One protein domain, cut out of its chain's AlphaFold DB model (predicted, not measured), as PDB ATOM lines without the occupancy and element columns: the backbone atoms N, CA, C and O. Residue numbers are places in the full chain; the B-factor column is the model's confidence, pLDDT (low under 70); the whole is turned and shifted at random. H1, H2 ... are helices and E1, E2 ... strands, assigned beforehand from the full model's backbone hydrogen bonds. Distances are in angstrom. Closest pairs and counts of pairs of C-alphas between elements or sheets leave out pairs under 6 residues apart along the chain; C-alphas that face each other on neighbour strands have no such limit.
ATOM      1  N   GLU A 155     157.867 155.689 185.110       93.31
ATOM      2  CA  GLU A 155     156.804 156.361 185.853       93.31
ATOM      3  C   GLU A 155     156.028 157.349 184.971       93.31
ATOM      4  O   GLU A 155     154.799 157.402 185.004       93.31
ATOM      5  N   THR A 156     156.727 158.087 184.107       94.44
ATOM      6  CA  THR A 156     156.089 158.981 183.130       94.44
ATOM      7  C   THR A 156     155.239 158.195 182.139       94.44
ATOM      8  O   THR A 156     154.117 158.589 181.822       94.44
ATOM      9  N   GLU A 157     155.742 157.058 181.664       94.50
ATOM     10  CA  GLU A 157     154.974 156.182 180.782       94.50
ATOM     11  C   GLU A 157     153.788 155.528 181.501       94.50
ATOM     12  O   GLU A 157     152.714 155.415 180.909       94.50
ATOM     13  N   ARG A 158     153.924 155.192 182.792       95.06
ATOM     14  CA  ARG A 158     152.830 154.651 183.616       95.06
ATOM     15  C   ARG A 158     151.682 155.635 183.699       95.06
ATOM     16  O   ARG A 158     150.555 155.276 183.361       95.06
ATOM     17  N   LYS A 159     151.981 156.891 184.032       95.44
ATOM     18  CA  LYS A 159     150.982 157.965 184.091       95.44
ATOM     19  C   LYS A 159     150.276 158.168 182.750       95.44
ATOM     20  O   LYS A 159     149.056 158.296 182.725       95.44
ATOM     21  N   LYS A 160     151.003 158.122 181.625       95.44
ATOM     22  CA  LYS A 160     150.393 158.208 180.282       95.44
ATOM     23  C   LYS A 160     149.402 157.069 180.031       95.44
ATOM     24  O   LYS A 160     148.292 157.324 179.565       95.44
ATOM     25  N   VAL A 161     149.782 155.829 180.343       95.50
ATOM     26  CA  VAL A 161     148.911 154.654 180.174       95.50
ATOM     27  C   VAL A 161     147.686 154.741 181.087       95.50
ATOM     28  O   VAL A 161     146.568 154.521 180.625       95.50
ATOM     29  N   GLU A 162     147.858 155.143 182.346       95.50
ATOM     30  CA  GLU A 162     146.749 155.365 183.280       95.50
ATOM     31  C   GLU A 162     145.765 156.425 182.775       95.50
ATOM     32  O   GLU A 162     144.553 156.212 182.825       95.50
ATOM     33  N   THR A 163     146.255 157.549 182.243       95.94
ATOM     34  CA  THR A 163     145.403 158.586 181.645       95.94
ATOM     35  C   THR A 163     144.633 158.054 180.436       95.94
ATOM     36  O   THR A 163     143.438 158.321 180.307       95.94
ATOM     37  N   LEU A 164     145.276 157.265 179.569       95.94
ATOM     38  CA  LEU A 164     144.614 156.647 178.416       95.94
ATOM     39  C   LEU A 164     143.496 155.688 178.841       95.94
ATOM     40  O   LEU A 164     142.401 155.745 178.281       95.94
ATOM     41  N   ILE A 165     143.744 154.852 179.851       95.94
ATOM     42  CA  ILE A 165     142.747 153.922 180.401       95.94
ATOM     43  C   ILE A 165     141.592 154.689 181.039       95.94
ATOM     44  O   ILE A 165     140.437 154.388 180.755       95.94
ATOM     45  N   LYS A 166     141.878 155.722 181.843       95.69
ATOM     46  CA  LYS A 166     140.848 156.580 182.452       95.69
ATOM     47  C   LYS A 166     139.962 157.237 181.392       95.69
ATOM     48  O   LYS A 166     138.742 157.216 181.524       95.69
ATOM     49  N   ASN A 167     140.553 157.766 180.321       95.88
ATOM     50  CA  ASN A 167     139.806 158.381 179.221       95.88
ATOM     51  C   ASN A 167     138.943 157.361 178.466       95.88
ATOM     52  O   ASN A 167     137.793 157.652 178.130       95.88
ATOM     53  N   LEU A 168     139.470 156.159 178.229       95.38
ATOM     54  CA  LEU A 168     138.738 155.068 177.589       95.38
ATOM     55  C   LEU A 168     137.566 154.599 178.460       95.38
ATOM     56  O   LEU A 168     136.446 154.494 177.958       95.38
ATOM     57  N   ASN A 169     137.795 154.396 179.759       94.12
ATOM     58  CA  ASN A 169     136.752 154.047 180.722       94.12
ATOM     59  C   ASN A 169     135.679 155.136 180.767       94.12
ATOM     60  O   ASN A 169     134.503 154.812 180.644       94.12
ATOM     61  N   LYS A 170     136.066 156.420 180.828       94.56
ATOM     62  CA  LYS A 170     135.129 157.553 180.785       94.56
ATOM     63  C   LYS A 170     134.253 157.497 179.534       94.56
ATOM     64  O   LYS A 170     133.031 157.479 179.659       94.56
ATOM     65  N   LYS A 171     134.862 157.369 178.346       94.31
ATOM     66  CA  LYS A 171     134.142 157.235 177.064       94.31
ATOM     67  C   LYS A 171     133.180 156.045 177.073       94.31
ATOM     68  O   LYS A 171     132.073 156.141 176.552       94.31
ATOM     69  N   TYR A 172     133.589 154.927 177.665       92.06
ATOM     70  CA  TYR A 172     132.750 153.742 177.772       92.06
ATOM     71  C   TYR A 172     131.557 153.957 178.715       92.06
ATOM     72  O   TYR A 172     130.438 153.595 178.351       92.06
ATOM     73  N   THR A 173     131.784 154.567 179.883       92.62
ATOM     74  CA  THR A 173     130.765 154.825 180.914       92.62
ATOM     75  C   THR A 173     129.796 155.950 180.565       92.62
ATOM     76  O   THR A 173     128.675 155.932 181.064       92.62
ATOM     77  N   SER A 174     130.188 156.886 179.692       91.88
ATOM     78  CA  SER A 174     129.313 157.952 179.179       91.88
ATOM     79  C   SER A 174     128.158 157.433 178.320       91.88
ATOM     80  O   SER A 174     127.250 158.190 178.008       91.88
ATOM     81  N   ASN A 175     128.172 156.158 177.924       87.75
ATOM     82  CA  ASN A 175     127.042 155.549 177.234       87.75
ATOM     83  C   ASN A 175     125.924 155.220 178.245       87.75
ATOM     84  O   ASN A 175     126.168 154.560 179.262       87.75
ATOM     85  N   GLU A 176     124.699 155.670 177.966       84.69
ATOM     86  CA  GLU A 176     123.527 155.492 178.840       84.69
ATOM     87  C   GLU A 176     123.176 154.019 179.091       84.69
ATOM     88  O   GLU A 176     122.649 153.679 180.145       84.69
ATOM     89  N   ASN A 177     123.562 153.116 178.185       87.38
ATOM     90  CA  ASN A 177     123.207 151.696 178.254       87.38
ATOM     91  C   ASN A 177     124.089 150.850 179.194       87.38
ATOM     92  O   ASN A 177     123.909 149.632 179.282       87.38
ATOM     93  N   VAL A 178     125.068 151.451 179.876       87.94
ATOM     94  CA  VAL A 178     125.971 150.738 180.795       87.94
ATOM     95  C   VAL A 178     125.375 150.723 182.204       87.94
ATOM     96  O   VAL A 178     124.988 151.767 182.717       87.94
ATOM     97  N   SER A 179     125.312 149.547 182.841       89.56
ATOM     98  CA  SER A 179     124.800 149.423 184.214       89.56
ATOM     99  C   SER A 179     125.669 150.180 185.223       89.56
ATOM    100  O   SER A 179     126.889 150.266 185.061       89.56
ATOM    101  N   GLU A 180     125.051 150.682 186.295       91.25
ATOM    102  CA  GLU A 180     125.758 151.468 187.317       91.25
ATOM    103  C   GLU A 180     126.863 150.655 188.019       91.25
ATOM    104  O   GLU A 180     127.962 151.167 188.188       91.25
ATOM    105  N   ASP A 181     126.657 149.353 188.271       89.69
ATOM    106  CA  ASP A 181     127.701 148.446 188.800       89.69
ATOM    107  C   ASP A 181     128.956 148.392 187.900       89.69
ATOM    108  O   ASP A 181     130.092 148.443 188.371       89.69
ATOM    109  N   ILE A 182     128.775 148.358 186.572       90.19
ATOM    110  CA  ILE A 182     129.903 148.393 185.629       90.19
ATOM    111  C   ILE A 182     130.581 149.769 185.668       90.19
ATOM    112  O   ILE A 182     131.808 149.848 185.592       90.19
ATOM    113  N   ARG A 183     129.808 150.855 185.798       93.00
ATOM    114  CA  ARG A 183     130.362 152.211 185.926       93.00
ATOM    115  C   ARG A 183     131.191 152.356 187.197       93.00
ATOM    116  O   ARG A 183     132.284 152.907 187.118       93.00
ATOM    117  N   GLU A 184     130.720 151.849 188.333       92.94
ATOM    118  CA  GLU A 184     131.463 151.873 189.595       92.94
ATOM    119  C   GLU A 184     132.764 151.074 189.507       92.94
ATOM    120  O   GLU A 184     133.832 151.611 189.808       92.94
ATOM    121  N   LYS A 185     132.725 149.850 188.969       92.56
ATOM    122  CA  LYS A 185     133.936 149.034 188.769       92.56
ATOM    123  C   LYS A 185     134.956 149.702 187.846       92.56
ATOM    124  O   LYS A 185     136.158 149.592 188.076       92.56
ATOM    125  N   LEU A 186     134.507 150.423 186.817       92.81
ATOM    126  CA  LEU A 186     135.396 151.156 185.905       92.81
ATOM    127  C   LEU A 186     135.942 152.470 186.487       92.81
ATOM    128  O   LEU A 186     136.949 152.969 185.973       92.81
ATOM    129  N   LYS A 187     135.315 153.021 187.539       91.62
ATOM    130  CA  LYS A 187     135.851 154.156 188.314       91.62
ATOM    131  C   LYS A 187     137.017 153.728 189.211       91.62
ATOM    132  O   LYS A 187     137.880 154.557 189.501       91.62
ATOM    133  N   CYS A 188     137.069 152.462 189.640       87.56
ATOM    134  CA  CYS A 188     138.167 151.950 190.458       87.56
ATOM    135  C   CYS A 188     139.518 152.063 189.733       87.56
ATOM    136  O   CYS A 188     139.627 151.865 188.519       87.56
ATOM    137  N   SER A 189     140.576 152.364 190.493       81.62
ATOM    138  CA  SER A 189     141.932 152.494 189.953       81.62
ATOM    139  C   SER A 189     142.375 151.193 189.288       81.62
ATOM    140  O   SER A 189     142.476 150.150 189.939       81.62
ATOM    141  N   THR A 190     142.669 151.251 187.992       87.75
ATOM    142  CA  THR A 190     143.182 150.101 187.252       87.75
ATOM    143  C   THR A 190     144.659 149.898 187.576       87.75
ATOM    144  O   THR A 190     145.444 150.842 187.505       87.75
ATOM    145  N   LYS A 191     145.056 148.674 187.935       90.00
ATOM    146  CA  LYS A 191     146.464 148.356 188.205       90.00
ATOM    147  C   LYS A 191     147.224 148.271 186.879       90.00
ATOM    148  O   LYS A 191     146.932 147.394 186.064       90.00
ATOM    149  N   VAL A 192     148.186 149.171 186.675       93.50
ATOM    150  CA  VAL A 192     149.044 149.225 185.481       93.50
ATOM    151  C   VAL A 192     150.461 148.796 185.850       93.50
ATOM    152  O   VAL A 192     151.098 149.393 186.717       93.50
ATOM    153  N   LYS A 193     150.980 147.774 185.172       92.25
ATOM    154  CA  LYS A 193     152.389 147.363 185.244       92.25
ATOM    155  C   LYS A 193     153.067 147.725 183.927       92.25
ATOM    156  O   LYS A 193     152.542 147.386 182.874       92.25
ATOM    157  N   ILE A 194     154.216 148.398 183.970       92.25
ATOM    158  CA  ILE A 194     155.016 148.708 182.774       92.25
ATOM    159  C   ILE A 194     156.360 148.004 182.878       92.25
ATOM    160  O   ILE A 194     156.996 148.035 183.926       92.25
ATOM    161  N   SER A 195     156.777 147.400 181.772       90.19
ATOM    162  CA  SER A 195     158.072 146.755 181.580       90.19
ATOM    163  C   SER A 195     158.688 147.223 180.264       90.19
ATOM    164  O   SER A 195     157.968 147.398 179.277       90.19
ATOM    165  N   VAL A 196     160.007 147.373 180.214       89.75
ATOM    166  CA  VAL A 196     160.731 147.486 178.941       89.75
ATOM    167  C   VAL A 196     160.959 146.080 178.402       89.75
ATOM    168  O   VAL A 196     161.329 145.188 179.160       89.75
ATOM    169  N   LYS A 197     160.696 145.872 177.114       85.50
ATOM    170  CA  LYS A 197     161.044 144.650 176.396       85.50
ATOM    171  C   LYS A 197     162.032 144.990 175.297       85.50
ATOM    172  O   LYS A 197     161.801 145.919 174.521       85.50
ATOM    173  N   ASP A 198     163.087 144.204 175.208       82.19
ATOM    174  CA  ASP A 198     164.010 144.273 174.085       82.19
ATOM    175  C   ASP A 198     163.304 143.727 172.846       82.19
ATOM    176  O   ASP A 198     162.625 142.696 172.902       82.19
ATOM    177  N   SER A 199     163.424 144.436 171.727       78.50
ATOM    178  CA  SER A 199     162.997 143.932 170.427       78.50
ATOM    179  C   SER A 199     164.222 143.471 169.656       78.50
ATOM    180  O   SER A 199     165.163 144.236 169.444       78.50
ATOM    181  N   TYR A 200     164.196 142.206 169.257       78.69
ATOM    182  CA  TYR A 200     165.251 141.564 168.488       78.69
ATOM    183  C   TYR A 200     164.813 141.466 167.027       78.69
ATOM    184  O   TYR A 200     163.634 141.240 166.746       78.69
ATOM    185  N   ASP A 201     165.743 141.675 166.100       78.56
ATOM    186  CA  ASP A 201     165.506 141.412 164.684       78.56
ATOM    187  C   ASP A 201     165.522 139.901 164.371       78.56
ATOM    188  O   ASP A 201     165.724 139.061 165.251       78.56
ATOM    189  N   GLU A 202     165.287 139.537 163.106       82.62
ATOM    190  CA  GLU A 202     165.299 138.136 162.647       82.62
ATOM    191  C   GLU A 202     166.648 137.436 162.881       82.62
ATOM    192  O   GLU A 202     166.696 136.210 162.973       82.62
ATOM    193  N   ASN A 203     167.726 138.208 163.040       84.25
ATOM    194  CA  ASN A 203     169.075 137.716 163.305       84.25
ATOM    195  C   ASN A 203     169.390 137.642 164.809       84.25
ATOM    196  O   ASN A 203     170.506 137.286 165.184       84.25
ATOM    197  N   GLY A 204     168.429 137.970 165.680       77.75
ATOM    198  CA  GLY A 204     168.614 137.975 167.130       77.75
ATOM    199  C   GLY A 204     169.414 139.169 167.656       77.75
ATOM    200  O   GLY A 204     169.828 139.151 168.813       77.75
ATOM    201  N   LEU A 205     169.638 140.210 166.849       72.88
ATOM    202  CA  LEU A 205     170.295 141.440 167.283       72.88
ATOM    203  C   LEU A 205     169.259 142.394 167.884       72.88
ATOM    204  O   LEU A 205     168.196 142.627 167.305       72.88
ATOM    205  N   SER A 206     169.560 142.949 169.063       73.94
ATOM    206  CA  SER A 206     168.694 143.941 169.714       73.94
ATOM    207  C   SER A 206     168.613 145.194 168.843       73.94
ATOM    208  O   SER A 206     169.604 145.897 168.644       73.94
ATOM    209  N   LYS A 207     167.431 145.448 168.278       76.69
ATOM    210  CA  LYS A 207     167.186 146.542 167.334       76.69
ATOM    211  C   LYS A 207     166.697 147.801 168.043       76.69
ATOM    212  O   LYS A 207     167.036 148.907 167.632       76.69
ATOM    213  N   ALA A 208     165.873 147.640 169.077       80.62
ATOM    214  CA  ALA A 208     165.321 148.740 169.862       80.62
ATOM    215  C   ALA A 208     164.711 148.238 171.178       80.62
ATOM    216  O   ALA A 208     164.271 147.093 171.281       80.62
ATOM    217  N   PHE A 209     164.580 149.128 172.156       83.56
ATOM    218  CA  PHE A 209     163.746 148.894 173.330       83.56
ATOM    219  C   PHE A 209     162.303 149.312 173.038       83.56
ATOM    220  O   PHE A 209     162.048 150.394 172.507       83.56
ATOM    221  N   THR A 210     161.342 148.469 173.404       87.25
ATOM    222  CA  THR A 210     159.911 148.763 173.301       87.25
ATOM    223  C   THR A 210     159.277 148.743 174.685       87.25
ATOM    224  O   THR A 210     159.488 147.826 175.474       87.25
ATOM    225  N   TYR A 211     158.452 149.741 174.995       91.62
ATOM    226  CA  TYR A 211     157.667 149.719 176.225       91.62
ATOM    227  C   TYR A 211     156.482 148.765 176.070       91.62
ATOM    228  O   TYR A 211     155.739 148.821 175.087       91.62
ATOM    229  N   SER A 212     156.275 147.920 177.073       92.38
ATOM    230  CA  SER A 212     155.099 147.069 177.202       92.38
ATOM    231  C   SER A 212     154.381 147.389 178.507       92.38
ATOM    232  O   SER A 212     155.012 147.589 179.542       92.38
ATOM    233  N   ALA A 213     153.056 147.466 178.454       95.12
ATOM    234  CA  ALA A 213     152.213 147.663 179.623       95.12
ATOM    235  C   ALA A 213     151.239 146.493 179.757       95.12
ATOM    236  O   ALA A 213     150.698 146.014 178.764       95.12
ATOM    237  N   CYS A 214     151.002 146.062 180.987       94.31
ATOM    238  CA  CYS A 214     150.037 145.042 181.350       94.31
ATOM    239  C   CYS A 214     149.027 145.651 182.321       94.31
ATOM    240  O   CYS A 214     149.405 146.306 183.297       94.31
ATOM    241  N   VAL A 215     147.743 145.467 182.037       95.31
ATOM    242  CA  VAL A 215     146.652 146.093 182.784       95.31
ATOM    243  C   VAL A 215     145.631 145.039 183.156       95.31
ATOM    244  O   VAL A 215     145.148 144.304 182.298       95.31
ATOM    245  N   THR A 216     145.278 144.985 184.434       94.81
ATOM    246  CA  THR A 216     144.213 144.109 184.924       94.81
ATOM    247  C   THR A 216     142.857 144.756 184.669       94.81
ATOM    248  O   THR A 216     142.578 145.828 185.202       94.81
ATOM    249  N   CYS A 217     142.000 144.116 183.876       95.12
ATOM    250  CA  CYS A 217     140.637 144.588 183.657       95.12
ATOM    251  C   CYS A 217     139.838 144.562 184.975       95.12
ATOM    252  O   CYS A 217     139.763 143.509 185.605       95.12
ATOM    253  N   PRO A 218     139.181 145.661 185.389       92.88
ATOM    254  CA  PRO A 218     138.434 145.697 186.648       92.88
ATOM    255  C   PRO A 218     137.103 144.925 186.602       92.88
ATOM    256  O   PRO A 218     136.482 144.720 187.639       92.88
ATOM    257  N   LEU A 219     136.645 144.505 185.417       92.94
ATOM    258  CA  LEU A 219     135.368 143.799 185.248       92.94
ATOM    259  C   LEU A 219     135.503 142.277 185.342       92.94
ATOM    260  O   LEU A 219     134.577 141.612 185.796       92.94
ATOM    261  N   CYS A 220     136.638 141.721 184.912       93.19
ATOM    262  CA  CYS A 220     136.856 140.271 184.872       93.19
ATOM    263  C   CYS A 220     138.247 139.821 185.322       93.19
ATOM    264  O   CYS A 220     138.578 138.651 185.172       93.19
ATOM    265  N   SER A 221     139.082 140.736 185.817       92.31
ATOM    266  CA  SER A 221     140.441 140.454 186.296       92.31
ATOM    267  C   SER A 221     141.412 139.888 185.248       92.31
ATOM    268  O   SER A 221     142.546 139.555 185.585       92.31
ATOM    269  N   ILE A 222     141.023 139.831 183.968       90.94
ATOM    270  CA  ILE A 222     141.899 139.398 182.873       90.94
ATOM    271  C   ILE A 222     142.998 140.442 182.651       90.94
ATOM    272  O   ILE A 222     142.740 141.649 182.613       90.94
ATOM    273  N   LEU A 223     144.233 139.967 182.483       92.44
ATOM    274  CA  LEU A 223     145.380 140.792 182.122       92.44
ATOM    275  C   LEU A 223     145.379 141.072 180.618       92.44
ATOM    276  O   LEU A 223     145.349 140.155 179.799       92.44
ATOM    277  N   VAL A 224     145.442 142.349 180.251       94.50
ATOM    278  CA  VAL A 224     145.496 142.798 178.859       94.50
ATOM    279  C   VAL A 224     146.813 143.526 178.617       94.50
ATOM    280  O   VAL A 224     147.192 144.416 179.380       94.50
ATOM    281  N   ASN A 225     147.507 143.140 177.546       93.38
ATOM    282  CA  ASN A 225     148.819 143.671 177.195       93.38
ATOM    283  C   ASN A 225     148.732 144.735 176.091       93.38
ATOM    284  O   ASN A 225     148.007 144.574 175.103       93.38
ATOM    285  N   PHE A 226     149.546 145.782 176.236       90.56
ATOM    286  CA  PHE A 226     149.760 146.851 175.262       90.56
ATOM    287  C   PHE A 226     151.236 147.002 174.963       90.56
ATOM    288  O   PHE A 226     152.105 146.755 175.805       90.56
ATOM    289  N   THR A 227     151.503 147.476 173.760       91.44
ATOM    290  CA  THR A 227     152.830 147.859 173.311       91.44
ATOM    291  C   THR A 227     152.808 149.317 172.885       91.44
ATOM    292  O   THR A 227     151.794 149.849 172.413       91.44
ATOM    293  N   LYS A 228     153.933 149.986 173.101       92.75
ATOM    294  CA  LYS A 228     154.177 151.322 172.580       92.75
ATOM    295  C   LYS A 228     154.873 151.200 171.232       92.75
ATOM    296  O   LYS A 228     155.896 150.537 171.137       92.75
ATOM    297  N   VAL A 229     154.340 151.843 170.202       87.81
ATOM    298  CA  VAL A 229     154.961 151.904 168.873       87.81
ATOM    299  C   VAL A 229     155.329 153.357 168.598       87.81
ATOM    300  O   VAL A 229     154.463 154.235 168.540       87.81
ATOM    301  N   GLY A 230     156.633 153.630 168.517       87.75
ATOM    302  CA  GLY A 230     157.164 154.993 168.493       87.75
ATOM    303  C   GLY A 230     156.781 155.767 169.760       87.75
ATOM    304  O   GLY A 230     157.089 155.357 170.881       87.75
ATOM    305  N   SER A 231     156.077 156.887 169.601       89.56
ATOM    306  CA  SER A 231     155.592 157.713 170.717       89.56
ATOM    307  C   SER A 231     154.210 157.306 171.244       89.56
ATOM    308  O   SER A 231     153.788 157.815 172.285       89.56
ATOM    309  N   ARG A 232     153.501 156.390 170.567       93.25
ATOM    310  CA  ARG A 232     152.078 156.114 170.801       93.25
ATOM    311  C   ARG A 232     151.842 154.746 171.438       93.25
ATOM    312  O   ARG A 232     152.378 153.736 170.997       93.25
ATOM    313  N   TRP A 233     150.969 154.704 172.441       95.31
ATOM    314  CA  TRP A 233     150.473 153.461 173.034       95.31
ATOM    315  C   TRP A 233     149.317 152.874 172.218       95.31
ATOM    316  O   TRP A 233     148.350 153.575 171.907       95.31
ATOM    317  N   ILE A 234     149.392 151.580 171.900       94.44
ATOM    318  CA  ILE A 234     148.331 150.853 171.192       94.44
ATOM    319  C   ILE A 234     147.379 150.230 172.218       94.44
ATOM    320  O   ILE A 234     147.614 149.136 172.720       94.44
ATOM    321  N   ILE A 235     146.282 150.928 172.525       95.38
ATOM    322  CA  ILE A 235     145.277 150.502 173.523       95.38
ATOM    323  C   ILE A 235     144.050 149.802 172.912       95.38
ATOM    324  O   ILE A 235     143.084 149.510 173.617       95.38
ATOM    325  N   SER A 236     144.058 149.532 171.604       93.75
ATOM    326  CA  SER A 236     142.926 148.928 170.883       93.75
ATOM    327  C   SER A 236     142.518 147.567 171.455       93.75
ATOM    328  O   SER A 236     141.328 147.266 171.534       93.75
ATOM    329  N   ASN A 237     143.481 146.777 171.938       90.62
ATOM    330  CA  ASN A 237     143.208 145.509 172.616       90.62
ATOM    331  C   ASN A 237     142.379 145.697 173.895       90.62
ATOM    332  O   ASN A 237     141.473 144.904 174.142       90.62
ATOM    333  N   PHE A 238     142.632 146.760 174.668       94.69
ATOM    334  CA  PHE A 238     141.855 147.062 175.871       94.69
ATOM    335  C   PHE A 238     140.457 147.511 175.497       94.69
ATOM    336  O   PHE A 238     139.490 147.044 176.080       94.69
ATOM    337  N   ALA A 239     140.358 148.398 174.502       94.94
ATOM    338  CA  ALA A 239     139.085 148.918 174.026       94.94
ATOM    339  C   ALA A 239     138.158 147.774 173.604       94.94
ATOM    340  O   ALA A 239     137.046 147.661 174.114       94.94
ATOM    341  N   ARG A 240     138.667 146.873 172.754       94.69
ATOM    342  CA  ARG A 240     137.945 145.685 172.293       94.69
ATOM    343  C   ARG A 240     137.571 144.762 173.451       94.69
ATOM    344  O   ARG A 240     136.452 144.269 173.483       94.69
ATOM    345  N   HIS A 241     138.479 144.547 174.405       94.44
ATOM    346  CA  HIS A 241     138.200 143.745 175.597       94.44
ATOM    347  C   HIS A 241     137.084 144.351 176.461       94.44
ATOM    348  O   HIS A 241     136.177 143.651 176.883       94.44
ATOM    349  N   ILE A 242     137.113 145.657 176.714       93.56
ATOM    350  CA  ILE A 242     136.064 146.339 177.479       93.56
ATOM    351  C   ILE A 242     134.716 146.267 176.739       93.56
ATOM    352  O   ILE A 242     133.670 146.091 177.357       93.56
ATOM    353  N   GLU A 243     134.731 146.320 175.409       91.56
ATOM    354  CA  GLU A 243     133.536 146.211 174.574       91.56
ATOM    355  C   GLU A 243     132.882 144.817 174.582       91.56
ATOM    356  O   GLU A 243     131.663 144.719 174.413       91.56
ATOM    357  N   THR A 244     133.625 143.736 174.848       92.62
ATOM    358  CA  THR A 244     133.012 142.401 174.980       92.62
ATOM    359  C   THR A 244     132.105 142.306 176.207       92.62
ATOM    360  O   THR A 244     131.036 141.700 176.116       92.62
ATOM    361  N   HIS A 245     132.436 142.994 177.307       90.25
ATOM    362  CA  HIS A 245     131.580 143.063 178.502       90.25
ATOM    363  C   HIS A 245     130.218 143.696 178.207       90.25
ATOM    364  O   HIS A 245     129.201 143.278 178.760       90.25
ATOM    365  N   LYS A 246     130.180 144.658 177.277       85.06
ATOM    366  CA  LYS A 246     128.952 145.297 176.780       85.06
ATOM    367  C   LYS A 246     128.019 144.274 176.127       85.06
ATOM    368  O   LYS A 246     126.833 144.218 176.453       85.06
ATOM    369  N   LYS A 247     128.567 143.431 175.246       82.81
ATOM    370  CA  LYS A 247     127.806 142.396 174.525       82.81
ATOM    371  C   LYS A 247     127.283 141.319 175.475       82.81
ATOM    372  O   LYS A 247     126.106 140.969 175.414       82.81
ATOM    373  N   SER A 248     128.120 140.857 176.404       79.25
ATOM    374  CA  SER A 248     127.731 139.843 177.390       79.25
ATOM    375  C   SER A 248     126.659 140.341 178.366       79.25
ATOM    376  O   SER A 248     125.772 139.577 178.749       79.25
ATOM    377  N   ALA A 249     126.686 141.624 178.744       76.75
ATOM    378  CA  ALA A 249     125.648 142.221 179.585       76.75
ATOM    379  C   ALA A 249     124.290 142.314 178.864       76.75
ATOM    380  O   ALA A 249     123.251 142.051 179.474       76.75
ATOM    381  N   GLY A 250     124.289 142.638 177.566       71.00
ATOM    382  CA  GLY A 250     123.073 142.673 176.745       71.00
ATOM    383  C   GLY A 250     122.425 141.294 176.575       71.00
ATOM    384  O   GLY A 250     121.218 141.152 176.759       71.00
TER     385      GLY A 250
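AT A GLANCE: This is residues 155 to 250 of the 418 residues of the protein "uncharacterized protein LOC112463447 isoform X2" of Temnothorax curvispinosus (UniProt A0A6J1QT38). A strongly twisted three-stranded sheet reaches to one end as the long E1-E2 hairpin; H1 and H3, each packed on it by its first part, run on toward the other end, where short H2 folds back beside H1. The printed part has 96 residues, mixed in class, in the order H1 H2 E1 E2 E3 H3; the sheet E1 - E2 - E3 is an antiparallel meander, each strand pairing with the one before. It is only just loose, close to compact (radius of gyration of the C-alphas 15.3 A), spanning 50 by 26 by 20 A.

IN THESE COORDINATES: E1 is residues 192 to 200, 24.7 A; E2 206 to 216, 28.8 A; E3 223 to 229, 19.8 A. H1, 155 to 173, 26.5 A, begins at C-alpha 155 (156.804, 156.361, 185.853). H2 is 180 to 187, 10.5 A; H3, 236 to 250, 21.6 A, ends at C-alpha 250 (123.073, 142.673, 176.745).

HOW THE PARTS SIT: N 195 and O 212 of E1 and E2 are 2.9 A apart, N 226 and O 213 of E3 and E2 2.8 A. H1 is over E1 and E2, height 9.8 A; H3 is over E3, height 12.7 A. H1 touches H2 with residues 169 to 173 alone, C-alphas of Thr 173 and Arg 183 closest at 5.7 A. Every O i to N i+4 pair is within hydrogen-bond range in H1 and H2, 9 of 11 in H3.

THE WHOLE: The farthest C-alphas, Glu 180 and Asn 203, are 51.4 A apart. The printed part has no cut, no link is long, and no printed residue is under 70.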